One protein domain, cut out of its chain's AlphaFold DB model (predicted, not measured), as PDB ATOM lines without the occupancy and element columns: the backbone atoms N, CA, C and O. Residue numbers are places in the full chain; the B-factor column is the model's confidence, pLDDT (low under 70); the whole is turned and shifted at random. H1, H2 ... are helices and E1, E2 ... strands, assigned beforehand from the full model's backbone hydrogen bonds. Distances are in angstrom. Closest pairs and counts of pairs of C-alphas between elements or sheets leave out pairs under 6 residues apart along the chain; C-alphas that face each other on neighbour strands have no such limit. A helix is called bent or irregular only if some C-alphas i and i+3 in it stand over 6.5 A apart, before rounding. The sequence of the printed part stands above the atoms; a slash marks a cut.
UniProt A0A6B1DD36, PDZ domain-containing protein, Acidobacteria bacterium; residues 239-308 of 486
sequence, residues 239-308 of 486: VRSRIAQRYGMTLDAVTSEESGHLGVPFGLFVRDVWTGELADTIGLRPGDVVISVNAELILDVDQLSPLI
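AT A GLANCE: This is residues 239 to 308 of the 486 residues of the protein "PDZ domain-containing protein" of Acidobacteria bacterium (UniProt A0A6B1DD36). A small, twisted sheet of three strands, E1, E2 and E3, makes the core, with helices H1 and H4 packed on each other at one side of it. Two short helices lie at its margins: H2 out on the loop between E1 and E2, H3 just past the end of E2. The 70 printed residues run H1 E1 H2 E2 H3 E3 H4, four named helices and three named strands of mixed class, with an antiparallel sheet in the order E1, E2, E3. The whole is compact, with a radius of gyration of the C-alphas of 11.5 A and spans of 31 by 23 by 20 A.

IN THESE COORDINATES: E1 is residues 249 to 253, 13.5 A long; E2 is 268 to 273, 13.3 A; E3 is 289 to 293, 11.8 A. H1, residues 239 to 247, is 11.9 A long from C-alpha 239 at (158.600, 159.009, 102.281). H2 is 258 to 262 and H3 278 to 281. H4, 301 to 308, is 11.4 A long, ends at C-alpha 308 (160.733, 152.357, 104.882), and is irregular: C-alphas 303 and 306 are 7.4 A apart.

HOW THE PARTS SIT: The sheet is only just strongly twisted, its C-alphas up to 4.4 A off the best plane. Between the antiparallel neighbours E1 and E2, N 252 and O 269 are within hydrogen-bond range at 3.0 A; between the antiparallel neighbours E2 and E3, N 268 and O 290 are within hydrogen-bond range at 2.8 A. H1 is at the sheet's level, height 3.1 A; its closest C-alphas to E1 are Ala 244 and Thr 250, 5.4 A. H4, height 7.9 A, is over none of the strands, but only just, with 2 C-alphas falling on E2. H1 and H4 touch, closest C-alphas Val 239 and Asp 302, 5.8 A, at a steep tilt of 44 degrees, the same way. H2 and H3 only graze the sheet. Every O i to N i+4 pair is within hydrogen-bond range in H1 and H2; H4 has 0 of 4, but 4 of 5 O i to N i+3 pairs; H3 is too short for an i+4 pair.

THE WHOLE: The C-alphas farthest apart, Ser 256 and Gly 276, are 31.4 A apart. The printed part has no cut and no long link, and no printed residue is under 70 in pLDDT.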
ATOM      1  N   VAL A 239     159.259 160.173 101.670       88.25
ATOM      2  CA  VAL A 239     158.600 159.009 102.281       88.25
ATOM      3  C   VAL A 239     157.576 158.420 101.307       88.25
ATOM      4  O   VAL A 239     157.627 157.230 101.010       88.25
ATOM      5  N   ARG A 240     156.731 159.268 100.701       88.56
ATOM      6  CA  ARG A 240     155.750 158.896  99.665       88.56
ATOM      7  C   ARG A 240     156.355 158.072  98.523       88.56
ATOM      8  O   ARG A 240     155.817 157.020  98.180       88.56
ATOM      9  N   SER A 241     157.444 158.538  97.913       87.88
ATOM     10  CA  SER A 241     158.019 157.867  96.743       87.88
ATOM     11  C   SER A 241     158.724 156.557  97.101       87.88
ATOM     12  O   SER A 241     158.597 155.588  96.351       87.88
ATOM     13  N   ARG A 242     159.358 156.472  98.280       86.25
ATOM     14  CA  ARG A 242     159.926 155.214  98.796       86.25
ATOM     15  C   ARG A 242     158.853 154.205  99.220       86.25
ATOM     16  O   ARG A 242     159.001 153.022  98.924       86.25
ATOM     17  N   ILE A 243     157.735 154.652  99.802       87.56
ATOM     18  CA  ILE A 243     156.537 153.821 100.041       87.56
ATOM     19  C   ILE A 243     156.040 153.218  98.725       87.56
ATOM     20  O   ILE A 243     155.832 152.008  98.634       87.56
ATOM     21  N   ALA A 244     155.908 154.044  97.686       87.88
ATOM     22  CA  ALA A 244     155.432 153.597  96.386       87.88
ATOM     23  C   ALA A 244     156.388 152.596  95.723       87.88
ATOM     24  O   ALA A 244     155.946 151.554  95.249       87.88
ATOM     25  N   GLN A 245     157.696 152.856  95.749       85.06
ATOM     26  CA  GLN A 245     158.721 151.914  95.288       85.06
ATOM     27  C   GLN A 245     158.673 150.572  96.032       85.06
ATOM     28  O   GLN A 245     158.784 149.525  95.393       85.06
ATOM     29  N   ARG A 246     158.543 150.595  97.366       82.38
ATOM     30  CA  ARG A 246     158.631 149.409  98.232       82.38
ATOM     31  C   ARG A 246     157.370 148.544  98.156       82.38
ATOM     32  O   ARG A 246     157.487 147.328  98.050       82.38
ATOM     33  N   TYR A 247     156.189 149.166  98.142       85.88
ATOM     34  CA  TYR A 247     154.896 148.479  98.291       85.88
ATOM     35  C   TYR A 247     153.986 148.511  97.058       85.88
ATOM     36  O   TYR A 247     152.999 147.778  97.016       85.88
ATOM     37  N   GLY A 248     154.309 149.328  96.053       86.44
ATOM     38  CA  GLY A 248     153.574 149.391  94.790       86.44
ATOM     39  C   GLY A 248     152.261 150.174  94.831       86.44
ATOM     40  O   GLY A 248     151.343 149.857  94.079       86.44
ATOM     41  N   MET A 249     152.154 151.172  95.713       90.06
ATOM     42  CA  MET A 249     150.954 152.001  95.886       90.06
ATOM     43  C   MET A 249     151.281 153.491  96.033       90.06
ATOM     44  O   MET A 249     152.288 153.856  96.638       90.06
ATOM     45  N   THR A 250     150.422 154.369  95.521       90.56
ATOM     46  CA  THR A 250     150.551 155.829  95.667       90.56
ATOM     47  C   THR A 250     149.523 156.361  96.666       90.56
ATOM     48  O   THR A 250     148.329 156.077  96.569       90.56
ATOM     49  N   LEU A 251     149.995 157.147  97.638       91.69
ATOM     50  CA  LEU A 251     149.185 157.694  98.732       91.69
ATOM     51  C   LEU A 251     149.151 159.226  98.690       91.69
ATOM     52  O   LEU A 251     150.169 159.859  98.411       91.69
ATOM     53  N   ASP A 252     147.998 159.804  99.025       90.88
ATOM     54  CA  ASP A 252     147.790 161.234  99.296       90.88
ATOM     55  C   ASP A 252     147.067 161.419 100.633       90.88
ATOM     56  O   ASP A 252     146.274 160.567 101.020       90.88
ATOM     57  N   ALA A 253     147.251 162.554 101.306       90.25
ATOM     58  CA  ALA A 253     146.363 162.929 102.407       90.25
ATOM     59  C   ALA A 253     144.923 163.141 101.889       90.25
ATOM     60  O   ALA A 253     144.719 163.792 100.861       90.25
ATOM     61  N   VAL A 254     143.926 162.605 102.602       90.38
ATOM     62  CA  VAL A 254     142.499 162.779 102.267       90.38
ATOM     63  C   VAL A 254     142.125 164.264 102.300       90.38
ATOM     64  O   VAL A 254     142.266 164.934 103.325       90.38
ATOM     65  N   THR A 255     141.593 164.789 101.196       89.12
ATOM     66  CA  THR A 255     141.147 166.188 101.125       89.12
ATOM     67  C   THR A 255     139.806 166.425 101.836       89.12
ATOM     68  O   THR A 255     139.030 165.510 102.134       89.12
ATOM     69  N   SER A 256     139.474 167.698 102.077       86.38
ATOM     70  CA  SER A 256     138.190 168.098 102.678       86.38
ATOM     71  C   SER A 256     136.960 167.794 101.804       86.38
ATOM     72  O   SER A 256     135.843 167.817 102.311       86.38
ATOM     73  N   GLU A 257     137.144 167.518 100.509       87.06
ATOM     74  CA  GLU A 257     136.069 167.088  99.604       87.06
ATOM     75  C   GLU A 257     135.916 165.558  99.604       87.06
ATOM     76  O   GLU A 257     134.798 165.042  99.627       87.06
ATOM     77  N   GLU A 258     137.029 164.826  99.652       87.56
ATOM     78  CA  GLU A 258     137.046 163.360  99.699       87.56
ATOM     79  C   GLU A 258     136.522 162.824 101.034       87.56
ATOM     80  O   GLU A 258     135.683 161.926 101.039       87.56
ATOM     81  N   SER A 259     136.925 163.413 102.163       85.56
ATOM     82  CA  SER A 259     136.453 163.004 103.500       85.56
ATOM     83  C   SER A 259     134.925 163.041 103.638       85.56
ATOM     84  O   SER A 259     134.329 162.141 104.235       85.56
ATOM     85  N   GLY A 260     134.269 164.032 103.024       83.44
ATOM     86  CA  GLY A 260     132.808 164.149 102.995       83.44
ATOM     87  C   GLY A 260     132.095 163.092 102.141       83.44
ATOM     88  O   GLY A 260     130.949 162.758 102.435       83.44
ATOM     89  N   HIS A 261     132.758 162.547 101.115       82.88
ATOM     90  CA  HIS A 261     132.211 161.491 100.253       82.88
ATOM     91  C   HIS A 261     132.523 160.080 100.769       82.88
ATOM     92  O   HIS A 261     131.682 159.191 100.665       82.88
ATOM     93  N   LEU A 262     133.717 159.881 101.332       82.69
ATOM     94  CA  LEU A 262     134.200 158.596 101.846       82.69
ATOM     95  C   LEU A 262     133.693 158.307 103.270       82.69
ATOM     96  O   LEU A 262     133.728 157.165 103.716       82.69
ATOM     97  N   GLY A 263     133.235 159.333 103.996       83.00
ATOM     98  CA  GLY A 263     132.798 159.221 105.392       83.00
ATOM     99  C   GLY A 263     133.947 159.134 106.405       83.00
ATOM    100  O   GLY A 263     133.697 158.928 107.592       83.00
ATOM    101  N   VAL A 264     135.193 159.310 105.953       84.12
ATOM    102  CA  VAL A 264     136.412 159.185 106.762       84.12
ATOM    103  C   VAL A 264     137.034 160.576 106.960       84.12
ATOM    104  O   VAL A 264     137.382 161.216 105.970       84.12
ATOM    105  N   PRO A 265     137.176 161.089 108.197       80.00
ATOM    106  CA  PRO A 265     137.571 162.484 108.435       80.00
ATOM    107  C   PRO A 265     139.064 162.788 108.218       80.00
ATOM    108  O   PRO A 265     139.431 163.959 108.160       80.00
ATOM    109  N   PHE A 266     139.919 161.766 108.149       84.75
ATOM    110  CA  PHE A 266     141.371 161.864 107.963       84.75
ATOM    111  C   PHE A 266     141.932 160.526 107.453       84.75
ATOM    112  O   PHE A 266     141.217 159.525 107.433       84.75
ATOM    113  N   GLY A 267     143.211 160.502 107.083       89.31
ATOM    114  CA  GLY A 267     143.923 159.305 106.631       89.31
ATOM    115  C   GLY A 267     144.588 159.517 105.276       89.31
ATOM    116  O   GLY A 267     144.599 160.629 104.739       89.31
ATOM    117  N   LEU A 268     145.131 158.436 104.720       93.31
ATOM    118  CA  LEU A 268     145.824 158.432 103.437       93.31
ATOM    119  C   LEU A 268     144.991 157.724 102.371       93.31
ATOM    120  O   LEU A 268     144.778 156.514 102.432       93.31
ATOM    121  N   PHE A 269     144.520 158.490 101.393       93.31
ATOM    122  CA  PHE A 269     143.784 158.000 100.240       93.31
ATOM    123  C   PHE A 269     144.714 157.262  99.277       93.31
ATOM    124  O   PHE A 269     145.750 157.791  98.862       93.31
ATOM    125  N   VAL A 270     144.310 156.061  98.876       94.56
ATOM    126  CA  VAL A 270     145.035 155.226  97.921       94.56
ATOM    127  C   VAL A 270     144.639 155.629  96.502       94.56
ATOM    128  O   VAL A 270     143.513 155.381  96.061       94.56
ATOM    129  N   ARG A 271     145.569 156.266  95.784       91.50
ATOM    130  CA  ARG A 271     145.377 156.740  94.405       91.50
ATOM    131  C   ARG A 271     145.492 155.593  93.409       91.50
ATOM    132  O   ARG A 271     144.533 155.307  92.702       91.50
ATOM    133  N   ASP A 272     146.640 154.922  93.403       89.44
ATOM    134  CA  ASP A 272     146.952 153.794  92.532       89.44
ATOM    135  C   ASP A 272     147.514 152.628  93.347       89.44
ATOM    136  O   ASP A 272     148.179 152.814  94.368       89.44
ATOM    137  N   VAL A 273     147.297 151.421  92.832       89.06
ATOM    138  CA  VAL A 273     147.955 150.182  93.255       89.06
ATOM    139  C   VAL A 273     148.383 149.463  91.978       89.06
ATOM    140  O   VAL A 273     147.576 149.317  91.056       89.06
ATOM    141  N   TRP A 274     149.649 149.058  91.881       84.38
ATOM    142  CA  TRP A 274     150.179 148.390  90.691       84.38
ATOM    143  C   TRP A 274     150.018 146.869  90.794       84.38
ATOM    144  O   TRP A 274     150.270 146.266  91.832       84.38
ATOM    145  N   THR A 275     149.564 146.247  89.705       80.06
ATOM    146  CA  THR A 275     149.194 144.825  89.692       80.06
ATOM    147  C   THR A 275     150.394 143.911  89.937       80.06
ATOM    148  O   THR A 275     151.428 144.066  89.288       80.06
ATOM    149  N   GLY A 276     150.231 142.932  90.829       75.75
ATOM    150  CA  GLY A 276     151.286 141.996  91.232       75.75
ATOM    151  C   GLY A 276     152.276 142.541  92.268       75.75
ATOM    152  O   GLY A 276     153.233 141.852  92.605       75.75
ATOM    153  N   GLU A 277     152.068 143.755  92.784       79.62
ATOM    154  CA  GLU A 277     152.862 144.306  93.886       79.62
ATOM    155  C   GLU A 277     152.329 143.890  95.263       79.62
ATOM    156  O   GLU A 277     151.241 143.322  95.381       79.62
ATOM    157  N   LEU A 278     153.078 144.197  96.330       81.56
ATOM    158  CA  LEU A 278     152.686 143.856  97.704       81.56
ATOM    159  C   LEU A 278     151.300 144.403  98.074       81.56
ATOM    160  O   LEU A 278     150.487 143.656  98.611       81.56
ATOM    161  N   ALA A 279     151.000 145.665  97.750       86.81
ATOM    162  CA  ALA A 279     149.695 146.262  98.028       86.81
ATOM    163  C   ALA A 279     148.534 145.526  97.318       86.81
ATOM    164  O   ALA A 279     147.518 145.232  97.949       86.81
ATOM    165  N   ASP A 280     148.701 145.149  96.045       84.50
ATOM    166  CA  ASP A 280     147.715 144.351  95.291       84.50
ATOM    167  C   ASP A 280     147.559 142.946  95.901       84.50
ATOM    168  O   ASP A 280     146.450 142.463  96.130       84.50
ATOM    169  N   THR A 281     148.687 142.327  96.263       83.81
ATOM    170  CA  THR A 281     148.768 140.981  96.852       83.81
ATOM    171  C   THR A 281     148.034 140.880  98.192       83.81
ATOM    172  O   THR A 281     147.354 139.885  98.440       83.81
ATOM    173  N   ILE A 282     148.100 141.919  99.035       83.94
ATOM    174  CA  ILE A 282     147.344 141.981 100.301       83.94
ATOM    175  C   ILE A 282     145.889 142.458 100.118       83.94
ATOM    176  O   ILE A 282     145.148 142.573 101.092       83.94
ATOM    177  N   GLY A 283     145.449 142.717  98.882       85.88
ATOM    178  CA  GLY A 283     144.070 143.087  98.553       85.88
ATOM    179  C   GLY A 283     143.707 144.557  98.801       85.88
ATOM    180  O   GLY A 283     142.514 144.873  98.918       85.88
ATOM    181  N   LEU A 284     144.707 145.437  98.882       91.50
ATOM    182  CA  LEU A 284     144.592 146.898  98.978       91.50
ATOM    183  C   LEU A 284     144.280 147.477  97.580       91.50
ATOM    184  O   LEU A 284     144.678 146.904  96.566       91.50
ATOM    185  N   ARG A 285     143.481 148.547  97.486       93.25
ATOM    186  CA  ARG A 285     142.874 149.013  96.223       93.25
ATOM    187  C   ARG A 285     142.828 150.540  96.090       93.25
ATOM    188  O   ARG A 285     142.669 151.229  97.093       93.25
ATOM    189  N   PRO A 286     142.839 151.077  94.854       93.56
ATOM    190  CA  PRO A 286     142.447 152.460  94.589       93.56
ATOM    191  C   PRO A 286     141.070 152.778  95.188       93.56
ATOM    192  O   PRO A 286     140.121 152.018  94.981       93.56
ATOM    193  N   GLY A 287     140.957 153.897  95.903       91.44
ATOM    194  CA  GLY A 287     139.736 154.294  96.618       91.44
ATOM    195  C   GLY A 287     139.686 153.907  98.100       91.44
ATOM    196  O   GLY A 287     138.829 154.421  98.818       91.44
ATOM    197  N   ASP A 288     140.600 153.056  98.570       94.62
ATOM    198  CA  ASP A 288     140.799 152.797  99.998       94.62
ATOM    199  C   ASP A 288     141.318 154.049 100.730       94.62
ATOM    200  O   ASP A 288     142.016 154.885 100.149       94.62
ATOM    201  N   VAL A 289     141.059 154.140 102.038       94.31
ATOM    202  CA  VAL A 289     141.748 155.085 102.934       94.31
ATOM    203  C   VAL A 289     142.478 154.315 104.027       94.31
ATOM    204  O   VAL A 289     141.843 153.670 104.859       94.31
ATOM    205  N   VAL A 290     143.806 154.411 104.077       93.25
ATOM    206  CA  VAL A 290     144.592 153.904 105.208       93.25
ATOM    207  C   VAL A 290     144.433 154.886 106.374       93.25
ATOM    208  O   VAL A 290     144.777 156.061 106.252       93.25
ATOM    209  N   ILE A 291     143.869 154.419 107.487       92.06
ATOM    210  CA  ILE A 291     143.540 155.232 108.674       92.06
ATOM    211  C   ILE A 291     144.443 154.937 109.875       92.06
ATOM    212  O   ILE A 291     144.539 155.767 110.782       92.06
ATOM    213  N   SER A 292     145.118 153.786 109.891       87.12
ATOM    214  CA  SER A 292     146.083 153.431 110.933       87.12
ATOM    215  C   SER A 292     147.158 152.453 110.459       87.12
ATOM    216  O   SER A 292     146.984 151.745 109.467       87.12
ATOM    217  N   VAL A 293     148.257 152.403 111.212       87.50
ATOM    218  CA  VAL A 293     149.336 151.410 111.119       87.50
ATOM    219  C   VAL A 293     149.623 150.904 112.530       87.50
ATOM    220  O   VAL A 293     149.798 151.715 113.432       87.50
ATOM    221  N   ASN A 294     149.665 149.587 112.744       84.62
ATOM    222  CA  ASN A 294     149.901 148.967 114.059       84.62
ATOM    223  C   ASN A 294     148.977 149.547 115.153       84.62
ATOM    224  O   ASN A 294     149.398 149.840 116.271       84.62
ATOM    225  N   ALA A 295     147.708 149.763 114.786       82.50
ATOM    226  CA  ALA A 295     146.665 150.446 115.560       82.50
ATOM    227  C   ALA A 295     146.901 151.937 115.918       82.50
ATOM    228  O   ALA A 295     146.006 152.552 116.501       82.50
ATOM    229  N   GLU A 296     148.015 152.564 115.523       85.75
ATOM    230  CA  GLU A 296     148.227 154.015 115.643       85.75
ATOM    231  C   GLU A 296     147.614 154.771 114.452       85.75
ATOM    232  O   GLU A 296     147.757 154.362 113.300       85.75
ATOM    233  N   LEU A 297     146.898 155.872 114.715       85.62
ATOM    234  CA  LEU A 297     146.191 156.644 113.686       85.62
ATOM    235  C   LEU A 297     147.157 157.474 112.828       85.62
ATOM    236  O   LEU A 297     147.992 158.215 113.355       85.62
ATOM    237  N   ILE A 298     146.974 157.422 111.507       85.75
ATOM    238  CA  ILE A 298     147.763 158.211 110.552       85.75
ATOM    239  C   ILE A 298     146.946 159.355 109.946       85.75
ATOM    240  O   ILE A 298     145.762 159.218 109.638       85.75
ATOM    241  N   LEU A 299     147.607 160.497 109.782       84.00
ATOM    242  CA  LEU A 299     147.084 161.737 109.207       84.00
ATOM    243  C   LEU A 299     147.900 162.174 107.982       84.00
ATOM    244  O   LEU A 299     147.343 162.792 107.079       84.00
ATOM    245  N   ASP A 300     149.199 161.853 107.959       84.69
ATOM    246  CA  ASP A 300     150.157 162.270 106.929       84.69
ATOM    247  C   ASP A 300     151.080 161.111 106.505       84.69
ATOM    248  O   ASP A 300     151.327 160.177 107.271       84.69
ATOM    249  N   VAL A 301     151.597 161.166 105.275       86.06
ATOM    250  CA  VAL A 301     152.433 160.119 104.669       86.06
ATOM    251  C   VAL A 301     153.791 159.995 105.357       86.06
ATOM    252  O   VAL A 301     154.333 158.896 105.426       86.06
ATOM    253  N   ASP A 302     154.300 161.072 105.956       86.75
ATOM    254  CA  ASP A 302     155.553 161.044 106.718       86.75
ATOM    255  C   ASP A 302     155.458 160.179 107.991       86.75
ATOM    256  O   ASP A 302     156.473 159.634 108.435       86.75
ATOM    257  N   GLN A 303     154.252 159.938 108.531       85.94
ATOM    258  CA  GLN A 303     154.051 158.954 109.609       85.94
ATOM    259  C   GLN A 303     154.314 157.509 109.153       85.94
ATOM    260  O   GLN A 303     154.525 156.640 109.995       85.94
ATOM    261  N   LEU A 304     154.366 157.243 107.842       86.25
ATOM    262  CA  LEU A 304     154.754 155.944 107.288       86.25
ATOM    263  C   LEU A 304     156.275 155.746 107.184       86.25
ATOM    264  O   LEU A 304     156.716 154.720 106.671       86.25
ATOM    265  N   SER A 305     157.090 156.676 107.697       84.62
ATOM    266  CA  SER A 305     158.554 156.523 107.761       84.62
ATOM    267  C   SER A 305     159.029 155.172 108.336       84.62
ATOM    268  O   SER A 305     159.966 154.611 107.766       84.62
ATOM    269  N   PRO A 306     158.396 154.574 109.375       81.19
ATOM    270  CA  PRO A 306     158.777 153.244 109.862       81.19
ATOM    271  C   PRO A 306     158.617 152.124 108.826       81.19
ATOM    272  O   PRO A 306     159.354 151.146 108.881       81.19
ATOM    273  N   LEU A 307     157.714 152.268 107.844       77.88
ATOM    274  CA  LEU A 307     157.531 151.269 106.783       77.88
ATOM    275  C   LEU A 307     158.713 151.224 105.796       77.88
ATOM    276  O   LEU A 307     158.742 150.351 104.928       77.88
ATOM    277  N   ILE A 308     159.643 152.182 105.855       78.81
ATOM    278  CA  ILE A 308     160.733 152.357 104.882       78.81
ATOM    279  C   ILE A 308     162.105 152.611 105.530       78.81
ATOM    280  O   ILE A 308     163.024 153.040 104.832       78.81
TER     281      ILE A 308